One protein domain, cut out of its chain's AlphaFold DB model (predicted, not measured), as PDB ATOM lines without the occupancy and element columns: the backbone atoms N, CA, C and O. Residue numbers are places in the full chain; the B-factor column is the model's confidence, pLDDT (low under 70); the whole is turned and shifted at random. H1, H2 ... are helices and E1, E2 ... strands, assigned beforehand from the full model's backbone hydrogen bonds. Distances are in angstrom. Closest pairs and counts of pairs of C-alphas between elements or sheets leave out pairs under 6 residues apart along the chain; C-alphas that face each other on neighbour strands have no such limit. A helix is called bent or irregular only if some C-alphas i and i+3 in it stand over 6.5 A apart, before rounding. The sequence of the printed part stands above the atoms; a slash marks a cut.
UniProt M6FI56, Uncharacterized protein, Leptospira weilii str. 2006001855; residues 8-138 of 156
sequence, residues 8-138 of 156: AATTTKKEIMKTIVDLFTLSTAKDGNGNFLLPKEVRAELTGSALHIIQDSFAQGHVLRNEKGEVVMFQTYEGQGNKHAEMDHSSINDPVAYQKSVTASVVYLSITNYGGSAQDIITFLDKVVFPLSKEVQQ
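What this domain is: This is residues 8 to 138 of the 156 residues of an uncharacterized protein of Leptospira weilii str. 2006001855 (UniProt M6FI56). Four helices, H1, H2, H5 and H6, stand in a ring as an up-and-down bundle, made of two helical hairpins, with H1 slanted against H6. A small strand hairpin, E1 and E2, and the short helices H3 and H4 lie at one end of the bundle, and the link between H1 and H2, residues 29 to 39, lies at the other. The printed part has 131 residues, with six named helices and two named strands in the order H1 H2 E1 E2 H3 H4 H5 H6; the sheet, E1 - E2, is antiparallel, and the class is mostly helix. The whole is compact, with a radius of gyration of the C-alphas of 15.5 A, yet elongated, spanning 49 by 28 by 27 A.

Where its parts are: E1 is residues 63 to 65 and E2 residues 71 to 74. H1, residues 9 to 28, runs 28.3 A from C-alpha 9 at (-19.390, 6.120, -10.110). H2, residues 40 to 56, is 24.3 A long, and H5, residues 95 to 113, 26.7 A. H6, residues 118 to 129, measures 15.0 A and ends at C-alpha 129 at (-7.341, 12.870, -10.704); it is neither bent nor irregular, but only just: C-alphas 126 and 129 are 6.2 A apart. H3 is residues 83 to 88 and H4 residues 90 to 93.

How they stand to each other: E1 and E2 form an antiparallel hairpin at 162 degrees, with N 64 and O 73 at 2.9 A and N 72 and O 64 at 2.8 A, within hydrogen-bond range. The closest C-alphas of H1 and E2 are those of Ala 9 and Phe 74, 6.3 A apart. H1 and H2 touch as a helical hairpin, a shallow tilt of 22 degrees, opposite ways, closest at the C-alphas of Ser 27 and Arg 43, 4.4 A. With residues 17 to 25 alone, H1 touches H6 at a steep tilt of 43 degrees, opposite ways; C-alphas 21 and 118, the closest, are 6.2 A apart. H2, with residues 51 to 55 alone, touches H5 at a shallow tilt of 31 degrees, opposite ways, closest at C-alphas 55 and 101, 5.1 A. H5 and H6, a helical hairpin, touch at a shallow tilt of 7 degrees, opposite ways, closest at C-alphas 108 and 121, 7.1 A. H4 and H5 only just touch, only at the corner, with 3 pairs of C-alphas within 8 A; the closest are 91 and 98, 5.6 A. H3 touches no helix. Every O i to N i+4 pair is within hydrogen-bond range in H1, H2, H3, H5 and H6; H4 is too short for one.

The domain as a whole: The C-alphas farthest apart, of Asn 33 and Gly 81, are 50.9 A apart, while those of Ala 8 and Gln 138 are 4.7 A apart. The printed part has no cut. The link from H1 to H2 is long. Mean pLDDT of the printed part is 90.1; residues 78 to 93 are under 70.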
ATOM      1  N   ALA A   8     -23.745   4.563 -11.401       90.44
ATOM      2  CA  ALA A   8     -22.473   3.984 -10.989       90.44
ATOM      3  C   ALA A   8     -21.334   5.013 -11.130       90.44
ATOM      4  O   ALA A   8     -21.173   5.631 -12.183       90.44
ATOM      5  N   ALA A   9     -20.509   5.174 -10.092       91.31
ATOM      6  CA  ALA A   9     -19.390   6.120 -10.110       91.31
ATOM      7  C   ALA A   9     -18.386   5.851 -11.244       91.31
ATOM      8  O   ALA A   9     -17.740   6.774 -11.733       91.31
ATOM      9  N   THR A  10     -18.277   4.604 -11.708       92.75
ATOM     10  CA  THR A  10     -17.483   4.236 -12.889       92.75
ATOM     11  C   THR A  10     -18.018   4.877 -14.171       92.75
ATOM     12  O   THR A  10     -17.225   5.339 -14.991       92.75
ATOM     13  N   THR A  11     -19.341   4.954 -14.328       93.94
ATOM     14  CA  THR A  11     -19.997   5.653 -15.441       93.94
ATOM     15  C   THR A  11     -19.725   7.149 -15.356       93.94
ATOM     16  O   THR A  11     -19.221   7.725 -16.315       93.94
ATOM     17  N   THR A  12     -19.950   7.763 -14.192       93.94
ATOM     18  CA  THR A  12     -19.698   9.198 -13.979       93.94
ATOM     19  C   THR A  12     -18.240   9.561 -14.248       93.94
ATOM     20  O   THR A  12     -17.963  10.483 -15.013       93.94
ATOM     21  N   LYS A  13     -17.292   8.780 -13.711       95.62
ATOM     22  CA  LYS A  13     -15.860   8.926 -13.996       95.62
ATOM     23  C   LYS A  13     -15.582   8.890 -15.498       95.62
ATOM     24  O   LYS A  13     -14.869   9.756 -16.001       95.62
ATOM     25  N   LYS A  14     -16.124   7.899 -16.213       96.69
ATOM     26  CA  LYS A  14     -15.902   7.737 -17.654       96.69
ATOM     27  C   LYS A  14     -16.402   8.948 -18.442       96.69
ATOM     28  O   LYS A  14     -15.675   9.423 -19.308       96.69
ATOM     29  N   GLU A  15     -17.589   9.460 -18.130       96.38
ATOM     30  CA  GLU A  15     -18.168  10.615 -18.829       96.38
ATOM     31  C   GLU A  15     -17.404  11.918 -18.540       96.38
ATOM     32  O   GLU A  15     -17.113  12.683 -19.463       96.38
ATOM     33  N   ILE A  16     -16.986  12.144 -17.288       96.19
ATOM     34  CA  ILE A  16     -16.148  13.298 -16.926       96.19
ATOM     35  C   ILE A  16     -14.800  13.224 -17.651       96.19
ATOM     36  O   ILE A  16     -14.379  14.187 -18.293       96.19
ATOM     37  N   MET A  17     -14.130  12.068 -17.597       98.19
ATOM     38  CA  MET A  17     -12.853  11.869 -18.286       98.19
ATOM     39  C   MET A  17     -12.996  12.059 -19.795       98.19
ATOM     40  O   MET A  17     -12.167  12.737 -20.397       98.19
ATOM     41  N   LYS A  18     -14.053  11.507 -20.400       98.19
ATOM     42  CA  LYS A  18     -14.352  11.692 -21.822       98.19
ATOM     43  C   LYS A  18     -14.508  13.173 -22.158       98.19
ATOM     44  O   LYS A  18     -13.900  13.630 -23.115       98.19
ATOM     45  N   THR A  19     -15.250  13.924 -21.347       98.38
ATOM     46  CA  THR A  19     -15.446  15.366 -21.545       98.38
ATOM     47  C   THR A  19     -14.114  16.117 -21.541       98.38
ATOM     48  O   THR A  19     -13.839  16.886 -22.457       98.38
ATOM     49  N   ILE A  20     -13.239  15.855 -20.564       98.56
ATOM     50  CA  ILE A  20     -11.912  16.490 -20.495       98.56
ATOM     51  C   ILE A  20     -11.047  16.117 -21.710       98.56
ATOM     52  O   ILE A  20     -10.337  16.968 -22.251       98.56
ATOM     53  N   VAL A  21     -11.101  14.856 -22.151       98.50
ATOM     54  CA  VAL A  21     -10.366  14.379 -23.331       98.50
ATOM     55  C   VAL A  21     -10.893  15.023 -24.611       98.50
ATOM     56  O   VAL A  21     -10.087  15.466 -25.421       98.50
ATOM     57  N   ASP A  22     -12.208  15.150 -24.780       98.50
ATOM     58  CA  ASP A  22     -12.805  15.812 -25.941       98.50
ATOM     59  C   ASP A  22     -12.393  17.292 -26.000       98.50
ATOM     60  O   ASP A  22     -11.982  17.780 -27.055       98.50
ATOM     61  N   LEU A  23     -12.422  17.996 -24.859       98.56
ATOM     62  CA  LEU A  23     -11.949  19.381 -24.748       98.56
ATOM     63  C   LEU A  23     -10.469  19.507 -25.130       98.56
ATOM     64  O   LEU A  23     -10.106  20.405 -25.888       98.56
ATOM     65  N   PHE A  24      -9.629  18.585 -24.650       98.38
ATOM     66  CA  PHE A  24      -8.215  18.505 -25.019       98.38
ATOM     67  C   PHE A  24      -8.026  18.250 -26.521       98.38
ATOM     68  O   PHE A  24      -7.245  18.934 -27.181       98.38
ATOM     69  N   THR A  25      -8.734  17.270 -27.086       97.69
ATOM     70  CA  THR A  25      -8.618  16.918 -28.504       97.69
ATOM     71  C   THR A  25      -9.029  18.092 -29.380       97.69
ATOM     72  O   THR A  25      -8.313  18.419 -30.322       97.69
ATOM     73  N   LEU A  26     -10.119  18.783 -29.047       97.50
ATOM     74  CA  LEU A  26     -10.550  19.979 -29.768       97.50
ATOM     75  C   LEU A  26      -9.550  21.134 -29.613       97.50
ATOM     76  O   LEU A  26      -9.211  21.783 -30.602       97.50
ATOM     77  N   SER A  27      -9.028  21.375 -28.404       97.19
ATOM     78  CA  SER A  27      -8.096  22.484 -28.144       97.19
ATOM     79  C   SER A  27      -6.710  22.286 -28.770       97.19
ATOM     80  O   SER A  27      -5.966  23.255 -28.946       97.19
ATOM     81  N   THR A  28      -6.364  21.050 -29.136       96.44
ATOM     82  CA  THR A  28      -5.064  20.683 -29.716       96.44
ATOM     83  C   THR A  28      -5.133  20.217 -31.167       96.44
ATOM     84  O   THR A  28      -4.081  20.011 -31.777       96.44
ATOM     85  N   ALA A  29      -6.331  20.095 -31.745       96.06
ATOM     86  CA  ALA A  29      -6.513  19.614 -33.107       96.06
ATOM     87  C   ALA A  29      -5.782  20.497 -34.129       96.06
ATOM     88  O   ALA A  29      -5.868  21.730 -34.096       96.06
ATOM     89  N   LYS A  30      -5.082  19.843 -35.061       95.62
ATOM     90  CA  LYS A  30      -4.308  20.478 -36.130       95.62
ATOM     91  C   LYS A  30      -4.656  19.887 -37.494       95.62
ATOM     92  O   LYS A  30      -5.070  18.733 -37.580       95.62
ATOM     93  N   ASP A  31      -4.483  20.681 -38.543       96.12
ATOM     94  CA  ASP A  31      -4.537  20.216 -39.927       96.12
ATOM     95  C   ASP A  31      -3.265  19.430 -40.311       96.12
ATOM     96  O   ASP A  31      -2.317  19.305 -39.531       96.12
ATOM     97  N   GLY A  32      -3.224  18.919 -41.545       94.69
ATOM     98  CA  GLY A  32      -2.055  18.204 -42.076       94.69
ATOM     99  C   GLY A  32      -0.788  19.059 -42.226       94.69
ATOM    100  O   GLY A  32       0.288  18.505 -42.420       94.69
ATOM    101  N   ASN A  33      -0.897  20.385 -42.106       94.75
ATOM    102  CA  ASN A  33       0.222  21.327 -42.145       94.75
ATOM    103  C   ASN A  33       0.686  21.737 -40.733       94.75
ATOM    104  O   ASN A  33       1.612  22.533 -40.595       94.75
ATOM    105  N   GLY A  34       0.050  21.211 -39.680       93.50
ATOM    106  CA  GLY A  34       0.362  21.525 -38.289       93.50
ATOM    107  C   GLY A  34      -0.277  22.813 -37.762       93.50
ATOM    108  O   GLY A  34       0.014  23.200 -36.624       93.50
ATOM    109  N   ASN A  35      -1.159  23.463 -38.528       95.81
ATOM    110  CA  ASN A  35      -1.910  24.625 -38.060       95.81
ATOM    111  C   ASN A  35      -3.059  24.174 -37.169       95.81
ATOM    112  O   ASN A  35      -3.749  23.208 -37.481       95.81
ATOM    113  N   PHE A  36      -3.305  24.895 -36.077       96.31
ATOM    114  CA  PHE A  36      -4.463  24.616 -35.233       96.31
ATOM    115  C   PHE A  36      -5.771  24.825 -36.001       96.31
ATOM    116  O   PHE A  36      -5.931  25.826 -36.694       96.31
ATOM    117  N   LEU A  37      -6.718  23.900 -35.824       97.56
ATOM    118  CA  LEU A  37      -8.034  23.968 -36.468       97.56
ATOM    119  C   LEU A  37      -8.936  25.054 -35.869       97.56
ATOM    120  O   LEU A  37      -9.849  25.529 -36.537       97.56
ATOM    121  N   LEU A  38      -8.692  25.433 -34.610       97.31
ATOM    122  CA  LEU A  38      -9.492  26.415 -33.880       97.31
ATOM    123  C   LEU A  38      -8.685  27.685 -33.547       97.31
ATOM    124  O   LEU A  38      -7.477  27.595 -33.284       97.31
ATOM    125  N   PRO A  39      -9.347  28.861 -33.482       97.75
ATOM    126  CA  PRO A  39      -8.736  30.106 -33.022       97.75
ATOM    127  C   PRO A  39      -8.120  29.977 -31.628       97.75
ATOM    128  O   PRO A  39      -8.553  29.167 -30.806       97.75
ATOM    129  N   LYS A  40      -7.103  30.793 -31.338       96.62
ATOM    130  CA  LYS A  40      -6.366  30.739 -30.067       96.62
ATOM    131  C   LYS A  40      -7.286  30.933 -28.858       96.62
ATOM    132  O   LYS A  40      -7.120  30.232 -27.866       96.62
ATOM    133  N   GLU A  41      -8.236  31.850 -28.962       97.50
ATOM    134  CA  GLU A  41      -9.175  32.225 -27.907       97.50
ATOM    135  C   GLU A  41     -10.091  31.043 -27.568       97.50
ATOM    136  O   GLU A  41     -10.155  30.625 -26.417       97.50
ATOM    137  N   VAL A  42     -10.669  30.401 -28.589       97.81
ATOM    138  CA  VAL A  42     -11.510  29.203 -28.428       97.81
ATOM    139  C   VAL A  42     -10.716  28.054 -27.803       97.81
ATOM    140  O   VAL A  42     -11.189  27.384 -26.889       97.81
ATOM    141  N   ARG A  43      -9.470  27.828 -28.239       97.44
ATOM    142  CA  ARG A  43      -8.613  26.790 -27.636       97.44
ATOM    143  C   ARG A  43      -8.312  27.087 -26.164       97.44
ATOM    144  O   ARG A  43      -8.254  26.155 -25.361       97.44
ATOM    145  N   ALA A  44      -8.134  28.360 -25.807       96.94
ATOM    146  CA  ALA A  44      -7.919  28.779 -24.426       96.94
ATOM    147  C   ALA A  44      -9.172  28.559 -23.562       96.94
ATOM    148  O   ALA A  44      -9.042  28.059 -22.451       96.94
ATOM    149  N   GLU A  45     -10.370  28.837 -24.080       97.94
ATOM    150  CA  GLU A  45     -11.645  28.573 -23.391       97.94
ATOM    151  C   GLU A  45     -11.894  27.076 -23.167       97.94
ATOM    152  O   GLU A  45     -12.283  26.663 -22.072       97.94
ATOM    153  N   LEU A  46     -11.609  26.236 -24.167       98.19
ATOM    154  CA  LEU A  46     -11.700  24.778 -24.038       98.19
ATOM    155  C   LEU A  46     -10.720  24.251 -22.982       98.19
ATOM    156  O   LEU A  46     -11.086  23.439 -22.132       98.19
ATOM    157  N   THR A  47      -9.485  24.760 -23.000       97.88
ATOM    158  CA  THR A  47      -8.463  24.434 -21.992       97.88
ATOM    159  C   THR A  47      -8.899  24.899 -20.601       97.88
ATOM    160  O   THR A  47      -8.779  24.147 -19.639       97.88
ATOM    161  N   GLY A  48      -9.450  26.111 -20.487       97.56
ATOM    162  CA  GLY A  48      -9.986  26.652 -19.237       97.56
ATOM    163  C   GLY A  48     -11.134  25.806 -18.686       97.56
ATOM    164  O   GLY A  48     -11.168  25.521 -17.494       97.56
ATOM    165  N   SER A  49     -12.015  25.321 -19.561       98.19
ATOM    166  CA  SER A  49     -13.128  24.439 -19.190       98.19
ATOM    167  C   SER A  49     -12.633  23.092 -18.653       98.19
ATOM    168  O   SER A  49     -13.123  22.608 -17.636       98.19
ATOM    169  N   ALA A  50     -11.618  22.499 -19.287       98.25
ATOM    170  CA  ALA A  50     -11.000  21.267 -18.802       98.25
ATOM    171  C   ALA A  50     -10.325  21.460 -17.434       98.25
ATOM    172  O   ALA A  50     -10.473  20.619 -16.547       98.25
ATOM    173  N   LEU A  51      -9.617  22.580 -17.252       97.88
ATOM    174  CA  LEU A  51      -9.002  22.942 -15.976       97.88
ATOM    175  C   LEU A  51     -10.036  23.111 -14.870       97.88
ATOM    176  O   LEU A  51      -9.833  22.581 -13.784       97.88
ATOM    177  N   HIS A  52     -11.146  23.787 -15.158       95.50
ATOM    178  CA  HIS A  52     -12.231  23.970 -14.202       95.50
ATOM    179  C   HIS A  52     -12.771  22.622 -13.702       95.50
ATOM    180  O   HIS A  52     -12.768  22.376 -12.502       95.50
ATOM    181  N   ILE A  53     -13.086  21.688 -14.608       95.94
ATOM    182  CA  ILE A  53     -13.563  20.343 -14.233       95.94
ATOM    183  C   ILE A  53     -12.520  19.589 -13.385       95.94
ATOM    184  O   ILE A  53     -12.864  18.905 -12.418       95.94
ATOM    185  N   ILE A  54     -11.230  19.689 -13.734       96.31
ATOM    186  CA  ILE A  54     -10.150  19.075 -12.947       96.31
ATOM    187  C   ILE A  54     -10.097  19.684 -11.545       96.31
ATOM    188  O   ILE A  54      -9.958  18.940 -10.578       96.31
ATOM    189  N   GLN A  55     -10.213  21.003 -11.418       93.12
ATOM    190  CA  GLN A  55     -10.159  21.698 -10.133       93.12
ATOM    191  C   GLN A  55     -11.351  21.339  -9.246       93.12
ATOM    192  O   GLN A  55     -11.149  20.957  -8.090       93.12
ATOM    193  N   ASP A  56     -12.557  21.351  -9.812       90.25
ATOM    194  CA  ASP A  56     -13.797  20.953  -9.143       90.25
ATOM    195  C   ASP A  56     -13.693  19.534  -8.581       90.25
ATOM    196  O   ASP A  56     -14.158  19.256  -7.478       90.25
ATOM    197  N   SER A  57     -12.984  18.631  -9.268       92.06
ATOM    198  CA  SER A  57     -12.805  17.252  -8.799       92.06
ATOM    199  C   SER A  57     -12.058  17.108  -7.462       92.06
ATOM    200  O   SER A  57     -12.046  16.018  -6.878       92.06
ATOM    201  N   PHE A  58     -11.410  18.168  -6.973       90.62
ATOM    202  CA  PHE A  58     -10.753  18.201  -5.665       90.62
ATOM    203  C   PHE A  58     -11.576  18.918  -4.592       90.62
ATOM    204  O   PHE A  58     -11.227  18.826  -3.416       90.62
ATOM    205  N   ALA A  59     -12.664  19.597  -4.960       87.12
ATOM    206  CA  ALA A  59     -13.573  20.194  -3.999       87.12
ATOM    207  C   ALA A  59     -14.590  19.160  -3.502       87.12
ATOM    208  O   ALA A  59     -15.170  18.385  -4.269       87.12
ATOM    209  N   GLN A  60     -14.822  19.161  -2.188       84.06
ATOM    210  CA  GLN A  60     -15.694  18.176  -1.550       84.06
ATOM    211  C   GLN A  60     -17.148  18.298  -2.011       84.06
ATOM    212  O   GLN A  60     -17.847  17.291  -2.019       84.06
ATOM    213  N   GLY A  61     -17.581  19.492  -2.438       81.94
ATOM    214  CA  GLY A  61     -18.907  19.720  -3.014       81.94
ATOM    215  C   GLY A  61     -19.174  18.955  -4.314       81.94
ATOM    216  O   GLY A  61     -20.336  18.684  -4.615       81.94
ATOM    217  N   HIS A  62     -18.131  18.523  -5.032       87.81
ATOM    218  CA  HIS A  62     -18.262  17.745  -6.269       87.81
ATOM    219  C   HIS A  62     -17.791  16.297  -6.123       87.81
ATOM    220  O   HIS A  62     -18.323  15.409  -6.790       87.81
ATOM    221  N   VAL A  63     -16.795  16.026  -5.275       90.00
ATOM    222  CA  VAL A  63     -16.219  14.682  -5.130       90.00
ATOM    223  C   VAL A  63     -15.865  14.394  -3.675       90.00
ATOM    224  O   VAL A  63     -15.028  15.066  -3.075       90.00
ATOM    225  N   LEU A  64     -16.442  13.325  -3.121       89.88
ATOM    226  CA  LEU A  64     -16.037  12.787  -1.826       89.88
ATOM    227  C   LEU A  64     -14.832  11.859  -2.010       89.88
ATOM    228  O   LEU A  64     -14.861  10.946  -2.844       89.88
ATOM    229  N   ARG A  65     -13.787  12.056  -1.204       91.19
ATOM    230  CA  ARG A  65     -12.565  11.242  -1.229       91.19
ATOM    231  C   ARG A  65     -12.253  10.664   0.144       91.19
ATOM    232  O   ARG A  65     -12.586  11.267   1.158       91.19
ATOM    233  N   ASN A  66     -11.598   9.507   0.166       90.56
ATOM    234  CA  ASN A  66     -11.046   8.938   1.396       90.56
ATOM    235  C   ASN A  66      -9.691   9.587   1.750       90.56
ATOM    236  O   ASN A  66      -9.147  10.388   0.988       90.56
ATOM    237  N   GLU A  67      -9.100   9.197   2.881       86.94
ATOM    238  CA  GLU A  67      -7.804   9.717   3.357       86.94
ATOM    239  C   GLU A  67      -6.633   9.449   2.390       86.94
ATOM    240  O   GLU A  67      -5.640  10.176   2.386       86.94
ATOM    241  N   LYS A  68      -6.755   8.441   1.514       88.62
ATOM    242  CA  LYS A  68      -5.770   8.144   0.459       88.62
ATOM    243  C   LYS A  68      -5.927   9.059  -0.762       88.62
ATOM    244  O   LYS A  68      -5.086   9.038  -1.658       88.62
ATOM    245  N   GLY A  69      -6.976   9.880  -0.801       87.62
ATOM    246  CA  GLY A  69      -7.324  10.746  -1.926       87.62
ATOM    247  C   GLY A  69      -8.068  10.034  -3.057       87.62
ATOM    248  O   GLY A  69      -8.252  10.629  -4.122       87.62
ATOM    249  N   GLU A  70      -8.502   8.791  -2.849       94.56
ATOM    250  CA  GLU A  70      -9.297   8.035  -3.817       94.56
ATOM    251  C   GLU A  70     -10.757   8.487  -3.767       94.56
ATOM    252  O   GLU A  70     -11.288   8.789  -2.698       94.56
ATOM    253  N   VAL A  71     -11.420   8.502  -4.920       94.31
ATOM    254  CA  VAL A  71     -12.832   8.860  -5.052       94.31
ATOM    255  C   VAL A  71     -13.705   7.783  -4.419       94.31
ATOM    256  O   VAL A  71     -13.665   6.618  -4.818       94.31
ATOM    257  N   VAL A  72     -14.517   8.200  -3.454       93.88
ATOM    258  CA  VAL A  72     -15.544   7.380  -2.803       93.88
ATOM    259  C   VAL A  72     -16.906   7.635  -3.439       93.88
ATOM    260  O   VAL A  72     -17.663   6.693  -3.624       93.88
ATOM    261  N   MET A  73     -17.220   8.877  -3.811       91.88
ATOM    262  CA  MET A  73     -18.503   9.236  -4.425       91.88
ATOM    263  C   MET A  73     -18.346  10.492  -5.287       91.88
ATOM    264  O   MET A  73     -17.681  11.444  -4.880       91.88
ATOM    265  N   PHE A  74     -18.987  10.510  -6.456       92.12
ATOM    266  CA  PHE A  74     -19.214  11.742  -7.216       92.12
ATOM    267  C   PHE A  74     -20.522  12.375  -6.764       92.12
ATOM    268  O   PHE A  74     -21.533  11.675  -6.656       92.12
ATOM    269  N   GLN A  75     -20.505  13.679  -6.512       87.31
ATOM    270  CA  GLN A  75     -21.687  14.383  -6.049       87.31
ATOM    271  C   GLN A  75     -22.569  14.856  -7.209       87.31
ATOM    272  O   GLN A  75     -22.071  15.336  -8.229       87.31
ATOM    273  N   THR A  76     -23.886  14.735  -7.055       82.12
ATOM    274  CA  THR A  76     -24.879  15.269  -7.997       82.12
ATOM    275  C   THR A  76     -25.527  16.531  -7.443       82.12
ATOM    276  O   THR A  76     -25.982  16.547  -6.303       82.12
ATOM    277  N   TYR A  77     -25.667  17.564  -8.274       71.69
ATOM    278  CA  TYR A  77     -26.310  18.826  -7.880       71.69
ATOM    279  C   TYR A  77     -27.811  18.690  -7.586       71.69
ATOM    280  O   TYR A  77     -28.387  19.444  -6.792       71.69
ATOM    281  N   GLU A  78     -28.479  17.726  -8.225       65.50
ATOM    282  CA  GLU A  78     -29.887  17.443  -7.961       65.50
ATOM    283  C   GLU A  78     -30.047  16.900  -6.535       65.50
ATOM    284  O   GLU A  78     -29.715  15.762  -6.238       65.50
ATOM    285  N   GLY A  79     -30.544  17.753  -5.633       60.12
ATOM    286  CA  GLY A  79     -30.795  17.397  -4.232       60.12
ATOM    287  C   GLY A  79     -29.817  18.003  -3.225       60.12
ATOM    288  O   GLY A  79     -30.068  17.881  -2.029       60.12
ATOM    289  N   GLN A  80     -28.784  18.724  -3.677       68.81
ATOM    290  CA  GLN A  80     -27.853  19.441  -2.799       68.81
ATOM    291  C   GLN A  80     -28.444  20.741  -2.221       68.81
ATOM    292  O   GLN A  80     -29.165  21.477  -2.904       68.81
ATOM    293  N   GLY A  81     -28.168  21.006  -0.942       67.44
ATOM    294  CA  GLY A  81     -28.552  22.218  -0.210       67.44
ATOM    295  C   GLY A  81     -27.449  23.282  -0.163       67.44
ATOM    296  O   GLY A  81     -26.392  23.129  -0.761       67.44
ATOM    297  N   ASN A  82     -27.668  24.358   0.603       69.06
ATOM    298  CA  ASN A  82     -26.760  25.521   0.664       69.06
ATOM    299  C   ASN A  82     -25.317  25.184   1.092       69.06
ATOM    300  O   ASN A  82     -24.392  25.898   0.717       69.06
ATOM    301  N   LYS A  83     -25.120  24.080   1.824       65.62
ATOM    302  CA  LYS A  83     -23.794  23.585   2.229       65.62
ATOM    303  C   LYS A  83     -22.895  23.205   1.052       65.62
ATOM    304  O   LYS A  83     -21.684  23.179   1.211       65.62
ATOM    305  N   HIS A  84     -23.463  22.917  -0.115       66.88
ATOM    306  CA  HIS A  84     -22.685  22.644  -1.319       66.88
ATOM    307  C   HIS A  84     -21.806  23.844  -1.701       66.88
ATOM    308  O   HIS A  84     -20.591  23.698  -1.765       66.88
ATOM    309  N   ALA A  85     -22.393  25.043  -1.795       62.59
ATOM    310  CA  ALA A  85     -21.652  26.261  -2.126       62.59
ATOM    311  C   ALA A  85     -20.560  26.591  -1.087       62.59
ATOM    312  O   ALA A  85     -19.469  27.031  -1.437       62.59
ATOM    313  N   GLU A  86     -20.816  26.335   0.200       60.56
ATOM    314  CA  GLU A  86     -19.817  26.518   1.267       60.56
ATOM    315  C   GLU A  86     -18.609  25.574   1.105       60.56
ATOM    316  O   GLU A  86     -17.479  25.941   1.432       60.56
ATOM    317  N   MET A  87     -18.836  24.373   0.571       61.69
ATOM    318  CA  MET A  87     -17.822  23.329   0.401       61.69
ATOM    319  C   MET A  87     -17.128  23.360  -0.966       61.69
ATOM    320  O   MET A  87     -16.019  22.846  -1.106       61.69
ATOM    321  N   ASP A  88     -17.703  24.034  -1.958       59.50
ATOM    322  CA  ASP A  88     -16.964  24.412  -3.169       59.50
ATOM    323  C   ASP A  88     -15.820  25.366  -2.788       59.50
ATOM    324  O   ASP A  88     -14.667  25.200  -3.205       59.50
ATOM    325  N   HIS A  89     -16.102  26.288  -1.859       59.78
ATOM    326  CA  HIS A  89     -15.098  27.150  -1.238       59.78
ATOM    327  C   HIS A  89     -14.194  26.423  -0.234       59.78
ATOM    328  O   HIS A  89     -13.101  26.913   0.051       59.78
ATOM    329  N   SER A  90     -14.579  25.257   0.302       55.62
ATOM    330  CA  SER A  90     -13.743  24.554   1.285       55.62
ATOM    331  C   SER A  90     -12.465  23.988   0.680       55.62
ATOM    332  O   SER A  90     -11.517  23.766   1.421       55.62
ATOM    333  N   SER A  91     -12.395  23.804  -0.641       56.06
ATOM    334  CA  SER A  91     -11.133  23.483  -1.321       56.06
ATOM    335  C   SER A  91     -10.056  24.552  -1.084       56.06
ATOM    336  O   SER A  91      -8.884  24.214  -0.991       56.06
ATOM    337  N   ILE A  92     -10.446  25.820  -0.894       57.00
ATOM    338  CA  ILE A  92      -9.555  26.931  -0.511       57.00
ATOM    339  C   ILE A  92      -9.126  26.802   0.962       57.00
ATOM    340  O   ILE A  92      -8.024  27.207   1.330       57.00
ATOM    341  N   ASN A  93      -9.972  26.197   1.799       61.81
ATOM    342  CA  ASN A  93      -9.729  25.976   3.228       61.81
ATOM    343  C   ASN A  93      -9.065  24.617   3.540       61.81
ATOM    344  O   ASN A  93      -8.710  24.372   4.692       61.81
ATOM    345  N   ASP A  94      -8.875  23.753   2.537       74.12
ATOM    346  CA  ASP A  94      -8.098  22.511   2.596       74.12
ATOM    347  C   ASP A  94      -6.812  22.688   1.763       74.12
ATOM    348  O   ASP A  94      -6.816  22.486   0.542       74.12
ATOM    349  N   PRO A  95      -5.679  23.044   2.402       80.62
ATOM    350  CA  PRO A  95      -4.423  23.302   1.700       80.62
ATOM    351  C   PRO A  95      -3.927  22.114   0.867       80.62
ATOM    352  O   PRO A  95      -3.236  22.305  -0.134       80.62
ATOM    353  N   VAL A  96      -4.269  20.883   1.262       84.94
ATOM    354  CA  VAL A  96      -3.846  19.675   0.550       84.94
ATOM    355  C   VAL A  96      -4.675  19.499  -0.718       84.94
ATOM    356  O   VAL A  96      -4.103  19.241  -1.782       84.94
ATOM    357  N   ALA A  97      -5.998  19.656  -0.635       83.50
ATOM    358  CA  ALA A  97      -6.878  19.611  -1.802       83.50
ATOM    359  C   ALA A  97      -6.538  20.726  -2.803       83.50
ATOM    360  O   ALA A  97      -6.381  20.448  -3.994       83.50
ATOM    361  N   TYR A  98      -6.313  21.953  -2.317       85.81
ATOM    362  CA  TYR A  98      -5.855  23.075  -3.137       85.81
ATOM    363  C   TYR A  98      -4.542  22.756  -3.864       85.81
ATOM    364  O   TYR A  98      -4.459  22.858  -5.088       85.81
ATOM    365  N   GLN A  99      -3.514  22.300  -3.138       89.50
ATOM    366  CA  GLN A  99      -2.212  22.000  -3.737       89.50
ATOM    367  C   GLN A  99      -2.300  20.879  -4.781       89.50
ATOM    368  O   GLN A  99      -1.650  20.955  -5.830       89.50
ATOM    369  N   LYS A 100      -3.107  19.840  -4.529       90.75
ATOM    370  CA  LYS A 100      -3.355  18.760  -5.496       90.75
ATOM    371  C   LYS A 100      -4.068  19.280  -6.744       90.75
ATOM    372  O   LYS A 100      -3.649  18.939  -7.847       90.75
ATOM    373  N   SER A 101      -5.063  20.148  -6.573       92.69
ATOM    374  CA  SER A 101      -5.790  20.809  -7.661       92.69
ATOM    375  C   SER A 101      -4.871  21.654  -8.553       92.69
ATOM    376  O   SER A 101      -4.856  21.493  -9.780       92.69
ATOM    377  N   VAL A 102      -4.006  22.475  -7.947       93.56
ATOM    378  CA  VAL A 102      -2.991  23.262  -8.666       93.56
ATOM    379  C   VAL A 102      -2.011  22.346  -9.400       93.56
ATOM    380  O   VAL A 102      -1.750  22.537 -10.587       93.56
ATOM    381  N   THR A 103      -1.499  21.315  -8.726       95.62
ATOM    382  CA  THR A 103      -0.538  20.374  -9.323       95.62
ATOM    383  C   THR A 103      -1.153  19.644 -10.518       95.62
ATOM    384  O   THR A 103      -0.539  19.576 -11.580       95.62
ATOM    385  N   ALA A 104      -2.387  19.152 -10.383       96.81
ATOM    386  CA  ALA A 104      -3.120  18.498 -11.461       96.81
ATOM    387  C   ALA A 104      -3.340  19.441 -12.658       96.81
ATOM    388  O   ALA A 104      -3.123  19.046 -13.804       96.81
ATOM    389  N   SER A 105      -3.684  20.703 -12.388       97.56
ATOM    390  CA  SER A 105      -3.835  21.745 -13.412       97.56
ATOM    391  C   SER A 105      -2.535  21.973 -14.196       97.56
ATOM    392  O   SER A 105      -2.540  22.018 -15.426       97.56
ATOM    393  N   VAL A 106      -1.397  22.061 -13.497       97.19
ATOM    394  CA  VAL A 106      -0.071  22.236 -14.117       97.19
ATOM    395  C   VAL A 106       0.320  21.024 -14.965       97.19
ATOM    396  O   VAL A 106       0.849  21.196 -16.066       97.19
ATOM    397  N   VAL A 107       0.043  19.802 -14.499       97.88
ATOM    398  CA  VAL A 107       0.318  18.579 -15.271       97.88
ATOM    399  C   VAL A 107      -0.528  18.542 -16.544       97.88
ATOM    400  O   VAL A 107       0.023  18.331 -17.624       97.88
ATOM    401  N   TYR A 108      -1.831  18.828 -16.456       98.19
ATOM    402  CA  TYR A 108      -2.710  18.901 -17.628       98.19
ATOM    403  C   TYR A 108      -2.221  19.934 -18.658       98.19
ATOM    404  O   TYR A 108      -2.110  19.630 -19.850       98.19
ATOM    405  N   LEU A 109      -1.861  21.140 -18.202       97.62
ATOM    406  CA  LEU A 109      -1.297  22.183 -19.065       97.62
ATOM    407  C   LEU A 109       0.027  21.759 -19.698       97.62
ATOM    408  O   LEU A 109       0.279  22.084 -20.856       97.62
ATOM    409  N   SER A 110       0.862  21.025 -18.966       97.31
ATOM    410  CA  SER A 110       2.132  20.520 -19.488       97.31
ATOM    411  C   SER A 110       1.901  19.516 -20.617       97.31
ATOM    412  O   SER A 110       2.480  19.663 -21.690       97.31
ATOM    413  N   ILE A 111       0.995  18.550 -20.429       96.75
ATOM    414  CA  ILE A 111       0.629  17.593 -21.486       96.75
ATOM    415  C   ILE A 111       0.083  18.348 -22.711       96.75
ATOM    416  O   ILE A 111       0.494  18.080 -23.838       96.75
ATOM    417  N   THR A 112      -0.770  19.352 -22.490       94.75
ATOM    418  CA  THR A 112      -1.386  20.161 -23.556       94.75
ATOM    419  C   THR A 112      -0.381  21.002 -24.342       94.75
ATOM    420  O   THR A 112      -0.418  21.028 -25.571       94.75
ATOM    421  N   ASN A 113       0.544  21.676 -23.659       93.00
ATOM    422  CA  ASN A 113       1.463  22.623 -24.292       93.00
ATOM    423  C   ASN A 113       2.709  21.962 -24.891       93.00
ATOM    424  O   ASN A 113       3.295  22.515 -25.822       93.00
ATOM    425  N   TYR A 114       3.109  20.789 -24.392       93.12
ATOM    426  CA  TYR A 114       4.328  20.100 -24.824       93.12
ATOM    427  C   TYR A 114       4.067  18.891 -25.735       93.12
ATOM    428  O   TYR A 114       4.932  18.035 -25.891       93.12
ATOM    429  N   GLY A 115       2.900  18.846 -26.387       87.31
ATOM    430  CA  GLY A 115       2.612  17.879 -27.451       87.31
ATOM    431  C   GLY A 115       2.277  16.470 -26.964       87.31
ATOM    432  O   GLY A 115       2.528  15.507 -27.685       87.31
ATOM    433  N   GLY A 116       1.724  16.340 -25.757       93.50
ATOM    434  CA  GLY A 116       1.195  15.073 -25.270       93.50
ATOM    435  C   GLY A 116      -0.022  14.596 -26.066       93.50
ATOM    436  O   GLY A 116      -0.607  15.325 -26.866       93.50
ATOM    437  N   SER A 117      -0.399  13.341 -25.850       96.38
ATOM    438  CA  SER A 117      -1.505  12.670 -26.529       96.38
ATOM    439  C   SER A 117      -2.767  12.598 -25.661       96.38
ATOM    440  O   SER A 117      -2.726  12.743 -24.438       96.38
ATOM    441  N   ALA A 118      -3.904  12.272 -26.283       97.06
ATOM    442  CA  ALA A 118      -5.136  11.979 -25.548       97.06
ATOM    443  C   ALA A 118      -4.955  10.809 -24.561       97.06
ATOM    444  O   ALA A 118      -5.548  10.809 -23.484       97.06
ATOM    445  N   GLN A 119      -4.096   9.835 -24.885       98.00
ATOM    446  CA  GLN A 119      -3.808   8.708 -23.999       98.00
ATOM    447  C   GLN A 119      -3.020   9.133 -22.751       98.00
ATOM    448  O   GLN A 119      -3.233   8.566 -21.673       98.00
ATOM    449  N   ASP A 120      -2.159  10.148 -22.866       98.00
ATOM    450  CA  ASP A 120      -1.453  10.726 -21.720       98.00
ATOM    451  C   ASP A 120      -2.443  11.405 -20.771       98.00
ATOM    452  O   ASP A 120      -2.393  11.172 -19.562       98.00
ATOM    453  N   ILE A 121      -3.412  12.149 -21.321       98.25
ATOM    454  CA  ILE A 121      -4.517  12.737 -20.549       98.25
ATOM    455  C   ILE A 121      -5.346  11.646 -19.868       98.25
ATOM    456  O   ILE A 121      -5.553  11.720 -18.661       98.25
ATOM    457  N   ILE A 122      -5.771  10.604 -20.589       98.44
ATOM    458  CA  ILE A 122      -6.546   9.491 -20.011       98.44
ATOM    459  C   ILE A 122      -5.789   8.852 -18.844       98.44
ATOM    460  O   ILE A 122      -6.358   8.654 -17.772       98.44
ATOM    461  N   THR A 123      -4.503   8.559 -19.034       98.25
ATOM    462  CA  THR A 123      -3.664   7.913 -18.016       98.25
ATOM    463  C   THR A 123      -3.488   8.802 -16.788       98.25
ATOM    464  O   THR A 123      -3.578   8.321 -15.657       98.25
ATOM    465  N   PHE A 124      -3.256  10.097 -17.001       98.25
ATOM    466  CA  PHE A 124      -3.159  11.090 -15.938       98.25
ATOM    467  C   PHE A 124      -4.471  11.203 -15.152       98.25
ATOM    468  O   PHE A 124      -4.469  11.082 -13.926       98.25
ATOM    469  N   LEU A 125      -5.597  11.377 -15.845       98.19
ATOM    470  CA  LEU A 125      -6.907  11.501 -15.214       98.19
ATOM    471  C   LEU A 125      -7.274  10.238 -14.430       98.19
ATOM    472  O   LEU A 125      -7.755  10.349 -13.309       98.19
ATOM    473  N   ASP A 126      -7.015   9.049 -14.974       97.62
ATOM    474  CA  ASP A 126      -7.353   7.780 -14.325       97.62
ATOM    475  C   ASP A 126      -6.568   7.547 -13.028       97.62
ATOM    476  O   ASP A 126      -7.144   7.149 -12.014       97.62
ATOM    477  N   LYS A 127      -5.256   7.816 -13.063       96.25
ATOM    478  CA  LYS A 127      -4.335   7.478 -11.970       96.25
ATOM    479  C   LYS A 127      -4.197   8.572 -10.920       96.25
ATOM    480  O   LYS A 127      -3.919   8.260  -9.766       96.25
ATOM    481  N   VAL A 128      -4.330   9.836 -11.318       94.75
ATOM    482  CA  VAL A 128      -4.018  10.985 -10.456       94.75
ATOM    483  C   VAL A 128      -5.279  11.723 -10.034       94.75
ATOM    484  O   VAL A 128      -5.454  12.003  -8.852       94.75
ATOM    485  N   VAL A 129      -6.167  12.028 -10.982       96.25
ATOM    486  CA  VAL A 129      -7.341  12.870 -10.704       96.25
ATOM    487  C   VAL A 129      -8.508  12.034 -10.186       96.25
ATOM    488  O   VAL A 129      -9.083  12.357  -9.152       96.25
ATOM    489  N   PHE A 130      -8.819  10.909 -10.823       96.94
ATOM    490  CA  PHE A 130      -9.987  10.079 -10.519       96.94
ATOM    491  C   PHE A 130      -9.657   8.628 -10.115       96.94
ATOM    492  O   PHE A 130     -10.367   7.717 -10.561       96.94
ATOM    493  N   PRO A 131      -8.633   8.340  -9.285       96.62
ATOM    494  CA  PRO A 131      -8.454   6.982  -8.778       96.62
ATOM    495  C   PRO A 131      -9.684   6.602  -7.943       96.62
ATOM    496  O   PRO A 131     -10.027   7.312  -7.001       96.62
ATOM    497  N   LEU A 132     -10.383   5.525  -8.309       96.12
ATOM    498  CA  LEU A 132     -11.567   5.072  -7.573       96.12
ATOM    499  C   LEU A 132     -11.144   4.244  -6.364       96.12
ATOM    500  O   LEU A 132     -10.247   3.406  -6.469       96.12
ATOM    501  N   SER A 133     -11.830   4.437  -5.241       95.75
ATOM    502  CA  SER A 133     -11.639   3.583  -4.077       95.75
ATOM    503  C   SER A 133     -12.243   2.194  -4.303       95.75
ATOM    504  O   SER A 133     -13.168   2.014  -5.096       95.75
ATOM    505  N   LYS A 134     -11.761   1.194  -3.558       93.06
ATOM    506  CA  LYS A 134     -12.382  -0.143  -3.530       93.06
ATOM    507  C   LYS A 134     -13.783  -0.128  -2.911       93.06
ATOM    508  O   LYS A 134     -14.574  -1.018  -3.191       93.06
ATOM    509  N   GLU A 135     -14.069   0.886  -2.100       91.88
ATOM    510  CA  GLU A 135     -15.348   1.110  -1.417       91.88
ATOM    511  C   GLU A 135     -16.164   2.211  -2.114       91.88
ATOM    512  O   GLU A 135     -16.913   2.949  -1.474       91.88
ATOM    513  N   VAL A 136     -15.974   2.378  -3.429       93.00
ATOM    514  CA  VAL A 136     -16.686   3.398  -4.198       93.00
ATOM    515  C   VAL A 136     -18.196   3.159  -4.143       93.00
ATOM    516  O   VAL A 136     -18.689   2.049  -4.345       93.00
ATOM    517  N   GLN A 137     -18.924   4.229  -3.874       91.81
ATOM    518  CA  GLN A 137     -20.374   4.273  -3.830       91.81
ATOM    519  C   GLN A 137     -20.917   4.805  -5.158       91.81
ATOM    520  O   GLN A 137     -20.182   5.297  -6.017       91.81
ATOM    521  N   GLN A 138     -22.223   4.695  -5.350       89.69
ATOM    522  CA  GLN A 138     -22.888   5.305  -6.496       89.69
ATOM    523  C   GLN A 138     -22.832   6.831  -6.397       89.69
ATOM    524  O   GLN A 138     -22.651   7.389  -5.319       89.69
TER     525      GLN A 138